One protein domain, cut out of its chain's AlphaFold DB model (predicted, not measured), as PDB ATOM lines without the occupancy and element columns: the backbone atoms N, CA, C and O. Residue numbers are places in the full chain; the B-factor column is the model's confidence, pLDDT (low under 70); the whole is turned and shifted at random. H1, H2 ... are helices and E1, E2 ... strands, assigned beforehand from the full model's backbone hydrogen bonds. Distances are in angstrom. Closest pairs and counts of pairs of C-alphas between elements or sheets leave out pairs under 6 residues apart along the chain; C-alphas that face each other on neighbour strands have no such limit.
ATOM      1  N   GLY A   3     112.084 137.480 125.959       50.72
ATOM      2  CA  GLY A   3     113.001 136.365 126.241       50.72
ATOM      3  C   GLY A   3     113.710 136.424 127.602       50.72
ATOM      4  O   GLY A   3     113.924 135.383 128.211       50.72
ATOM      5  N   ALA A   4     114.015 137.621 128.120       61.38
ATOM      6  CA  ALA A   4     114.688 137.772 129.417       61.38
ATOM      7  C   ALA A   4     113.807 137.328 130.604       61.38
ATOM      8  O   ALA A   4     114.312 136.729 131.550       61.38
ATOM      9  N   PHE A   5     112.489 137.547 130.526       58.31
ATOM     10  CA  PHE A   5     111.536 137.090 131.546       58.31
ATOM     11  C   PHE A   5     111.370 135.566 131.538       58.31
ATOM     12  O   PHE A   5     111.328 134.948 132.598       58.31
ATOM     13  N   ILE A   6     111.355 134.949 130.350       62.25
ATOM     14  CA  ILE A   6     111.259 133.487 130.203       62.25
ATOM     15  C   ILE A   6     112.516 132.806 130.769       62.25
ATOM     16  O   ILE A   6     112.410 131.828 131.505       62.25
ATOM     17  N   ALA A   7     113.705 133.355 130.495       62.78
ATOM     18  CA  ALA A   7     114.962 132.825 131.023       62.78
ATOM     19  C   ALA A   7     115.064 132.945 132.555       62.78
ATOM     20  O   ALA A   7     115.522 132.012 133.216       62.78
ATOM     21  N   GLY A   8     114.616 134.072 133.123       70.44
ATOM     22  CA  GLY A   8     114.582 134.282 134.573       70.44
ATOM     23  C   GLY A   8     113.631 133.317 135.283       70.44
ATOM     24  O   GLY A   8     114.019 132.695 136.271       70.44
ATOM     25  N   MET A   9     112.428 133.123 134.735       73.56
ATOM     26  CA  MET A   9     111.472 132.147 135.260       73.56
ATOM     27  C   MET A   9     112.009 130.716 135.204       73.56
ATOM     28  O   MET A   9     111.904 130.003 136.193       73.56
ATOM     29  N   TRP A  10     112.652 130.308 134.104       71.50
ATOM     30  CA  TRP A  10     113.223 128.962 133.993       71.50
ATOM     31  C   TRP A  10     114.292 128.681 135.061       71.50
ATOM     32  O   TRP A  10     114.290 127.623 135.687       71.50
ATOM     33  N   ARG A  11     115.184 129.648 135.321       74.31
ATOM     34  CA  ARG A  11     116.204 129.527 136.379       74.31
ATOM     35  C   ARG A  11     115.589 129.456 137.772       74.31
ATOM     36  O   ARG A  11     116.060 128.675 138.595       74.31
ATOM     37  N   PHE A  12     114.554 130.253 138.022       82.12
ATOM     38  CA  PHE A  12     113.832 130.241 139.287       82.12
ATOM     39  C   PHE A  12     113.130 128.900 139.525       82.12
ATOM     40  O   PHE A  12     113.346 128.288 140.569       82.12
ATOM     41  N   SER A  13     112.391 128.391 138.533       78.00
ATOM     42  CA  SER A  13     111.757 127.069 138.600       78.00
ATOM     43  C   SER A  13     112.784 125.968 138.857       78.00
ATOM     44  O   SER A  13     112.598 125.158 139.756       78.00
ATOM     45  N   ASN A  14     113.932 125.999 138.174       84.56
ATOM     46  CA  ASN A  14     114.988 125.008 138.391       84.56
ATOM     47  C   ASN A  14     115.596 125.066 139.810       84.56
ATOM     48  O   ASN A  14     116.014 124.047 140.355       84.56
ATOM     49  N   SER A  15     115.653 126.251 140.429       85.19
ATOM     50  CA  SER A  15     116.097 126.393 141.823       85.19
ATOM     51  C   SER A  15     115.061 125.866 142.815       85.19
ATOM     52  O   SER A  15     115.441 125.268 143.823       85.19
ATOM     53  N   LEU A  16     113.772 126.096 142.555       86.69
ATOM     54  CA  LEU A  16     112.699 125.544 143.380       86.69
ATOM     55  C   LEU A  16     112.693 124.017 143.304       86.69
ATOM     56  O   LEU A  16     112.623 123.353 144.335       86.69
ATOM     57  N   ASP A  17     112.876 123.471 142.108       85.81
ATOM     58  CA  ASP A  17     112.985 122.036 141.870       85.81
ATOM     59  C   ASP A  17     114.117 121.397 142.669       85.81
ATOM     60  O   ASP A  17     113.911 120.387 143.340       85.81
ATOM     61  N   ALA A  18     115.300 122.013 142.648       87.31
ATOM     62  CA  ALA A  18     116.428 121.558 143.450       87.31
ATOM     63  C   ALA A  18     116.117 121.605 144.955       87.31
ATOM     64  O   ALA A  18     116.506 120.698 145.688       87.31
ATOM     65  N   SER A  19     115.385 122.625 145.420       88.81
ATOM     66  CA  SER A  19     114.991 122.737 146.831       88.81
ATOM     67  C   SER A  19     113.974 121.669 147.250       88.81
ATOM     68  O   SER A  19     114.087 121.108 148.338       88.81
ATOM     69  N   VAL A  20     113.022 121.334 146.375       90.00
ATOM     70  CA  VAL A  20     112.048 120.258 146.600       90.00
ATOM     71  C   VAL A  20     112.761 118.917 146.671       90.00
ATOM     72  O   VAL A  20     112.546 118.169 147.622       90.00
ATOM     73  N   ASP A  21     113.656 118.636 145.725       89.25
ATOM     74  CA  ASP A  21     114.447 117.405 145.732       89.25
ATOM     75  C   ASP A  21     115.345 117.323 146.977       89.25
ATOM     76  O   ASP A  21     115.445 116.264 147.599       89.25
ATOM     77  N   GLN A  22     115.947 118.442 147.399       91.06
ATOM     78  CA  GLN A  22     116.727 118.509 148.633       91.06
ATOM     79  C   GLN A  22     115.867 118.149 149.852       91.06
ATOM     80  O   GLN A  22     116.272 117.294 150.637       91.06
ATOM     81  N   ILE A  23     114.674 118.731 149.999       90.94
ATOM     82  CA  ILE A  23     113.768 118.425 151.118       90.94
ATOM     83  C   ILE A  23     113.297 116.969 151.059       90.94
ATOM     84  O   ILE A  23     113.295 116.291 152.085       90.94
ATOM     85  N   LEU A  24     112.937 116.459 149.878       88.06
ATOM     86  CA  LEU A  24     112.520 115.064 149.700       88.06
ATOM     87  C   LEU A  24     113.662 114.071 149.979       88.06
ATOM     88  O   LEU A  24     113.393 112.934 150.364       88.06
ATOM     89  N   SER A  25     114.920 114.499 149.842       88.56
ATOM     90  CA  SER A  25     116.101 113.704 150.201       88.56
ATOM     91  C   SER A  25     116.430 113.698 151.699       88.56
ATOM     92  O   SER A  25     117.200 112.846 152.140       88.56
ATOM     93  N   MET A  26     115.853 114.613 152.492       86.12
ATOM     94  CA  MET A  26     116.060 114.680 153.943       86.12
ATOM     95  C   MET A  26     115.260 113.586 154.661       86.12
ATOM     96  O   MET A  26     114.189 113.854 155.217       86.12
ATOM     97  N   ASP A  27     115.796 112.366 154.631       79.56
ATOM     98  CA  ASP A  27     115.165 111.158 155.165       79.56
ATOM     99  C   ASP A  27     114.745 111.295 156.639       79.56
ATOM    100  O   ASP A  27     115.480 111.816 157.482       79.56
ATOM    101  N   GLY A  28     113.525 110.852 156.937       78.56
ATOM    102  CA  GLY A  28     112.934 110.855 158.274       78.56
ATOM    103  C   GLY A  28     112.575 112.238 158.826       78.56
ATOM    104  O   GLY A  28     112.102 112.335 159.962       78.56
ATOM    105  N   SER A  29     112.770 113.321 158.068       85.75
ATOM    106  CA  SER A  29     112.425 114.657 158.551       85.75
ATOM    107  C   SER A  29     110.916 114.915 158.474       85.75
ATOM    108  O   SER A  29     110.216 114.496 157.545       85.75
ATOM    109  N   ARG A  30     110.392 115.686 159.437       85.44
ATOM    110  CA  ARG A  30     108.994 116.141 159.389       85.44
ATOM    111  C   ARG A  30     108.712 116.916 158.099       85.44
ATOM    112  O   ARG A  30     107.666 116.729 157.498       85.44
ATOM    113  N   MET A  31     109.654 117.746 157.652       90.69
ATOM    114  CA  MET A  31     109.504 118.562 156.443       90.69
ATOM    115  C   MET A  31     109.356 117.707 155.178       90.69
ATOM    116  O   MET A  31     108.481 117.985 154.364       90.69
ATOM    117  N   GLN A  32     110.150 116.641 155.054       89.44
ATOM    118  CA  GLN A  32     110.058 115.664 153.966       89.44
ATOM    119  C   GLN A  32     108.668 115.013 153.917       89.44
ATOM    120  O   GLN A  32     108.053 114.944 152.856       89.44
ATOM    121  N   THR A  33     108.153 114.589 155.077       85.88
ATOM    122  CA  THR A  33     106.842 113.926 155.187       85.88
ATOM    123  C   THR A  33     105.692 114.876 154.855       85.88
ATOM    124  O   THR A  33     104.789 114.518 154.103       85.88
ATOM    125  N   GLU A  34     105.721 116.097 155.390       91.12
ATOM    126  CA  GLU A  34     104.691 117.108 155.128       91.12
ATOM    127  C   GLU A  34     104.679 117.506 153.645       91.12
ATOM    128  O   GLU A  34     103.617 117.540 153.026       91.12
ATOM    129  N   LEU A  35     105.854 117.727 153.043       90.62
ATOM    130  CA  LEU A  35     105.960 118.061 151.623       90.62
ATOM    131  C   LEU A  35     105.450 116.916 150.738       90.62
ATOM    132  O   LEU A  35     104.646 117.152 149.837       90.62
ATOM    133  N   ALA A  36     105.866 115.678 151.019       87.88
ATOM    134  CA  ALA A  36     105.391 114.507 150.291       87.88
ATOM    135  C   ALA A  36     103.863 114.363 150.393       87.88
ATOM    136  O   ALA A  36     103.195 114.150 149.381       87.88
ATOM    137  N   ASN A  37     103.295 114.557 151.588       87.56
ATOM    138  CA  ASN A  37     101.849 114.527 151.789       87.56
ATOM    139  C   ASN A  37     101.141 115.594 150.955       87.56
ATOM    140  O   ASN A  37     100.177 115.267 150.264       87.56
ATOM    141  N   ILE A  38     101.603 116.844 150.975       89.31
ATOM    142  CA  ILE A  38     100.958 117.915 150.207       89.31
ATOM    143  C   ILE A  38     100.970 117.588 148.712       89.31
ATOM    144  O   ILE A  38      99.927 117.655 148.064       89.31
ATOM    145  N   ILE A  39     102.113 117.165 148.172       88.62
ATOM    146  CA  ILE A  39     102.239 116.830 146.749       88.62
ATOM    147  C   ILE A  39     101.323 115.658 146.368       88.62
ATOM    148  O   ILE A  39     100.646 115.723 145.345       88.62
ATOM    149  N   VAL A  40     101.233 114.618 147.198       85.19
ATOM    150  CA  VAL A  40     100.353 113.461 146.954       85.19
ATOM    151  C   VAL A  40      98.872 113.827 147.006       85.19
ATOM    152  O   VAL A  40      98.093 113.282 146.230       85.19
ATOM    153  N   HIS A  41      98.462 114.712 147.915       84.69
ATOM    154  CA  HIS A  41      97.044 115.037 148.090       84.69
ATOM    155  C   HIS A  41      96.570 116.128 147.135       84.69
ATOM    156  O   HIS A  41      95.440 116.062 146.662       84.69
ATOM    157  N   LYS A  42      97.416 117.126 146.857       84.81
ATOM    158  CA  LYS A  42      97.053 118.280 146.029       84.81
ATOM    159  C   LYS A  42      97.457 118.118 144.562       84.81
ATOM    160  O   LYS A  42      96.738 118.566 143.680       84.81
ATOM    161  N   TYR A  43      98.577 117.453 144.290       84.81
ATOM    162  CA  TYR A  43      99.151 117.333 142.944       84.81
ATOM    163  C   TYR A  43      99.237 115.879 142.475       84.81
ATOM    164  O   TYR A  43     100.127 115.526 141.701       84.81
ATOM    165  N   ARG A  44      98.307 115.026 142.926       79.50
ATOM    166  CA  ARG A  44      98.251 113.602 142.557       79.50
ATOM    167  C   ARG A  44      98.235 113.384 141.047       79.50
ATOM    168  O   ARG A  44      98.887 112.473 140.548       79.50
ATOM    169  N   ASP A  45      97.499 114.238 140.343       84.31
ATOM    170  CA  ASP A  45      97.301 114.139 138.898       84.31
ATOM    171  C   ASP A  45      98.466 114.741 138.106       84.31
ATOM    172  O   ASP A  45      98.521 114.611 136.884       84.31
ATOM    173  N   ASN A  46      99.427 115.379 138.784       84.81
ATOM    174  CA  ASN A  46     100.635 115.864 138.142       84.81
ATOM    175  C   ASN A  46     101.674 114.725 138.058       84.81
ATOM    176  O   ASN A  46     102.298 114.383 139.073       84.81
ATOM    177  N   PRO A  47     101.949 114.185 136.853       81.44
ATOM    178  CA  PRO A  47     102.896 113.085 136.687       81.44
ATOM    179  C   PRO A  47     104.314 113.461 137.124       81.44
ATOM    180  O   PRO A  47     105.065 112.611 137.593       81.44
ATOM    181  N   TRP A  48     104.685 114.735 137.023       81.56
ATOM    182  CA  TRP A  48     106.021 115.215 137.349       81.56
ATOM    183  C   TRP A  48     106.237 115.382 138.857       81.56
ATOM    184  O   TRP A  48     107.287 115.005 139.381       81.56
ATOM    185  N   GLY A  49     105.221 115.863 139.583       83.06
ATOM    186  CA  GLY A  49     105.236 115.865 141.051       83.06
ATOM    187  C   GLY A  49     105.299 114.444 141.610       83.06
ATOM    188  O   GLY A  49     106.110 114.150 142.492       83.06
ATOM    189  N   MET A  50     104.523 113.534 141.017       85.44
ATOM    190  CA  MET A  50     104.554 112.113 141.369       85.44
ATOM    191  C   MET A  50     105.908 111.466 141.054       85.44
ATOM    192  O   MET A  50     106.422 110.696 141.866       85.44
ATOM    193  N   GLN A  51     106.537 111.819 139.929       85.25
ATOM    194  CA  GLN A  51     107.855 111.303 139.555       85.25
ATOM    195  C   GLN A  51     108.935 111.685 140.576       85.25
ATOM    196  O   GLN A  51     109.719 110.822 140.976       85.25
ATOM    197  N   ARG A  52     108.951 112.932 141.066       82.94
ATOM    198  CA  ARG A  52     109.895 113.359 142.118       82.94
ATOM    199  C   ARG A  52     109.722 112.567 143.403       82.94
ATOM    200  O   ARG A  52     110.700 112.093 143.977       82.94
ATOM    201  N   ILE A  53     108.478 112.381 143.833       84.81
ATOM    202  CA  ILE A  53     108.185 111.616 145.045       84.81
ATOM    203  C   ILE A  53     108.579 110.156 144.878       84.81
ATOM    204  O   ILE A  53     109.183 109.599 145.787       84.81
ATOM    205  N   SER A  54     108.342 109.560 143.708       84.44
ATOM    206  CA  SER A  54     108.676 108.153 143.437       84.44
ATOM    207  C   SER A  54     110.175 107.816 143.564       84.44
ATOM    208  O   SER A  54     110.553 106.656 143.765       84.44
ATOM    209  N   LYS A  55     111.044 108.835 143.469       85.62
ATOM    210  CA  LYS A  55     112.491 108.705 143.683       85.62
ATOM    211  C   LYS A  55     112.824 108.430 145.149       85.62
ATOM    212  O   LYS A  55     113.708 107.625 145.432       85.62
ATOM    213  N   HIS A  56     112.112 109.086 146.060       84.50
ATOM    214  CA  HIS A  56     112.367 109.040 147.503       84.50
ATOM    215  C   HIS A  56     111.379 108.156 148.260       84.50
ATOM    216  O   HIS A  56     111.675 107.714 149.363       84.50
ATOM    217  N   PHE A  57     110.228 107.859 147.667       85.00
ATOM    218  CA  PHE A  57     109.156 107.076 148.257       85.00
ATOM    219  C   PHE A  57     108.659 106.028 147.268       85.00
ATOM    220  O   PHE A  57     108.707 106.223 146.056       85.00
ATOM    221  N   TYR A  58     108.142 104.917 147.776       82.44
ATOM    222  CA  TYR A  58     107.368 103.972 146.978       82.44
ATOM    223  C   TYR A  58     105.937 103.903 147.501       82.44
ATOM    224  O   TYR A  58     105.685 104.089 148.695       82.44
ATOM    225  N   ILE A  59     105.004 103.660 146.583       79.88
ATOM    226  CA  ILE A  59     103.610 103.384 146.913       79.88
ATOM    227  C   ILE A  59     103.517 101.916 147.306       79.88
ATOM    228  O   ILE A  59     103.904 101.042 146.534       79.88
ATOM    229  N   GLU A  60     103.003 101.653 148.497       79.75
ATOM    230  CA  GLU A  60     102.645 100.322 148.964       79.75
ATOM    231  C   GLU A  60     101.118 100.230 149.028       79.75
ATOM    232  O   GLU A  60     100.464 101.052 149.675       79.75
ATOM    233  N   GLU A  61     100.540  99.244 148.352       83.38
ATOM    234  CA  GLU A  61      99.129  98.902 148.514       83.38
ATOM    235  C   GLU A  61      98.975  98.052 149.774       83.38
ATOM    236  O   GLU A  61      99.390  96.896 149.816       83.38
ATOM    237  N   VAL A  62      98.408  98.640 150.826       81.06
ATOM    238  CA  VAL A  62      98.156  97.947 152.090       81.06
ATOM    239  C   VAL A  62      96.671  97.627 152.179       81.06
ATOM    240  O   VAL A  62      95.836  98.527 152.169       81.06
ATOM    241  N   TYR A  63      96.340  96.348 152.280       83.06
ATOM    242  CA  TYR A  63      94.970  95.882 152.463       83.06
ATOM    243  C   TYR A  63      94.663  95.836 153.962       83.06
ATOM    244  O   TYR A  63      95.397  95.213 154.727       83.06
ATOM    245  N   GLU A  64      93.628  96.551 154.397       82.50
ATOM    246  CA  GLU A  64      93.151  96.475 155.782       82.50
ATOM    247  C   GLU A  64      92.167  95.302 155.911       82.50
ATOM    248  O   GLU A  64      91.298  95.135 155.054       82.50
ATOM    249  N   ASP A  65      92.254  94.525 156.997       82.56
ATOM    250  CA  ASP A  65      91.385  93.354 157.236       82.56
ATOM    251  C   ASP A  65      89.884  93.707 157.248       82.56
ATOM    252  O   ASP A  65      89.028  92.872 156.968       82.56
ATOM    253  N   THR A  66      89.550  94.960 157.561       82.38
ATOM    254  CA  THR A  66      88.178  95.485 157.571       82.38
ATOM    255  C   THR A  66      87.621  95.757 156.174       82.38
ATOM    256  O   THR A  66      86.404  95.708 155.988       82.38
ATOM    257  N   HIS A  67      88.481  96.043 155.192       76.81
ATOM    258  CA  HIS A  67      88.107  96.382 153.818       76.81
ATOM    259  C   HIS A  67      89.108  95.778 152.813       76.81
ATOM    260  O   HIS A  67      89.842  96.521 152.157       76.81
ATOM    261  N   PRO A  68      89.123  94.440 152.646       78.44
ATOM    262  CA  PRO A  68      90.073  93.754 151.766       78.44
ATOM    263  C   PRO A  68      89.890  94.101 150.281       78.44
ATOM    264  O   PRO A  68      90.801  93.906 149.487       78.44
ATOM    265  N   ASP A  69      88.746  94.667 149.894       82.44
ATOM    266  CA  ASP A  69      88.466  95.032 148.500       82.44
ATOM    267  C   ASP A  69      89.069  96.387 148.089       82.44
ATOM    268  O   ASP A  69      88.991  96.774 146.922       82.44
ATOM    269  N   ARG A  70      89.622  97.164 149.035       76.25
ATOM    270  CA  ARG A  70      90.160  98.507 148.764       76.25
ATOM    271  C   ARG A  70      91.586  98.646 149.295       76.25
ATOM    272  O   ARG A  70      91.753  98.851 150.498       76.25
ATOM    273  N   PRO A  71      92.613  98.611 148.423       79.94
ATOM    274  CA  PRO A  71      93.975  98.874 148.858       79.94
ATOM    275  C   PRO A  71      94.106 100.315 149.349       79.94
ATOM    276  O   PRO A  71      93.722 101.277 148.674       79.94
ATOM    277  N   LYS A  72      94.688 100.479 150.533       79.38
ATOM    278  CA  LYS A  72      95.111 101.770 151.060       79.38
ATOM    279  C   LYS A  72      96.518 102.056 150.568       79.38
ATOM    280  O   LYS A  72      97.463 101.359 150.927       79.38
ATOM    281  N   LEU A  73      96.663 103.111 149.773       78.19
ATOM    282  CA  LEU A  73      97.974 103.567 149.325       78.19
ATOM    283  C   LEU A  73      98.733 104.155 150.518       78.19
ATOM    284  O   LEU A  73      98.379 105.219 151.031       78.19
ATOM    285  N   ARG A  74      99.778 103.459 150.964       81.81
ATOM    286  CA  ARG A  74     100.723 103.944 151.969       81.81
ATOM    287  C   ARG A  74     102.040 104.260 151.282       81.81
ATOM    288  O   ARG A  74     102.694 103.379 150.740       81.81
ATOM    289  N   TRP A  75     102.460 105.514 151.344       76.75
ATOM    290  CA  TRP A  75     103.794 105.887 150.898       76.75
ATOM    291  C   TRP A  75     104.810 105.525 151.968       76.75
ATOM    292  O   TRP A  75     104.651 105.892 153.135       76.75
ATOM    293  N   ARG A  76     105.854 104.800 151.574       79.62
ATOM    294  CA  ARG A  76     106.990 104.511 152.443       79.62
ATOM    295  C   ARG A  76     108.260 105.125 151.884       79.62
ATOM    296  O   ARG A  76     108.434 105.115 150.664       79.62
ATOM    297  N   PRO A  77     109.143 105.650 152.752       78.81
ATOM    298  CA  PRO A  77     110.466 106.067 152.330       78.81
ATOM    299  C   PRO A  77     111.140 104.895 151.626       78.81
ATOM    300  O   PRO A  77     111.152 103.762 152.119       78.81
ATOM    301  N   ARG A  78     111.679 105.159 150.443       77.31
ATOM    302  CA  ARG A  78     112.607 104.256 149.789       77.31
ATOM    303  C   ARG A  78     113.899 104.400 150.577       77.31
ATOM    304  O   ARG A  78     114.700 105.278 150.279       77.31
TER     305      ARG A  78
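What this domain is: This is residues 3 to 78 of the 209 residues of an uncharacterized protein of Kalanchoe fedtschenkoi (UniProt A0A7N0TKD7). A helical hairpin, H2 and H3, makes the middle, with long helix H1 and strand hairpin E1-E2 reaching to opposite ends. Residues 3 to 16 of H1 stick out. The 76 printed residues, class mixed, include three named helices, then two antiparallel strands. The whole is a loose rod, 57 by 25 by 16 A, radius of gyration of the C-alphas 15.7 A.

How they stand to each other: H1, residues 3 to 25, touches H2, residues 30 to 42, through residues 23 to 25 alone, at a steep tilt of 59 degrees; the closest C-alphas, Leu 24 and Gln 32, are 5.0 A apart. H2 and H3, residues 47 to 56, touch as a hairpin at 28 degrees, a shallow tilt; C-alphas Ile 39 and Gly 49 are closest, 6.5 A. E1, residues 57 to 64, and E2, residues 67 to 77, form an antiparallel hairpin, N 60 and O 74 within hydrogen-bond range at 2.8 A. Every O i to N i+4 pair is within range in H1 and H2, 5 of 6 in H3.

Where its parts are: H1 runs 33.1 A from C-alpha 3 at (113.001, 136.365, 126.241). E2 bends by 83 degrees at residue 70 and ends at C-alpha 77, (110.466, 106.067, 152.330).

The domain as a whole: The printed part has no cut; residues 3 to 7 have pLDDT under 70.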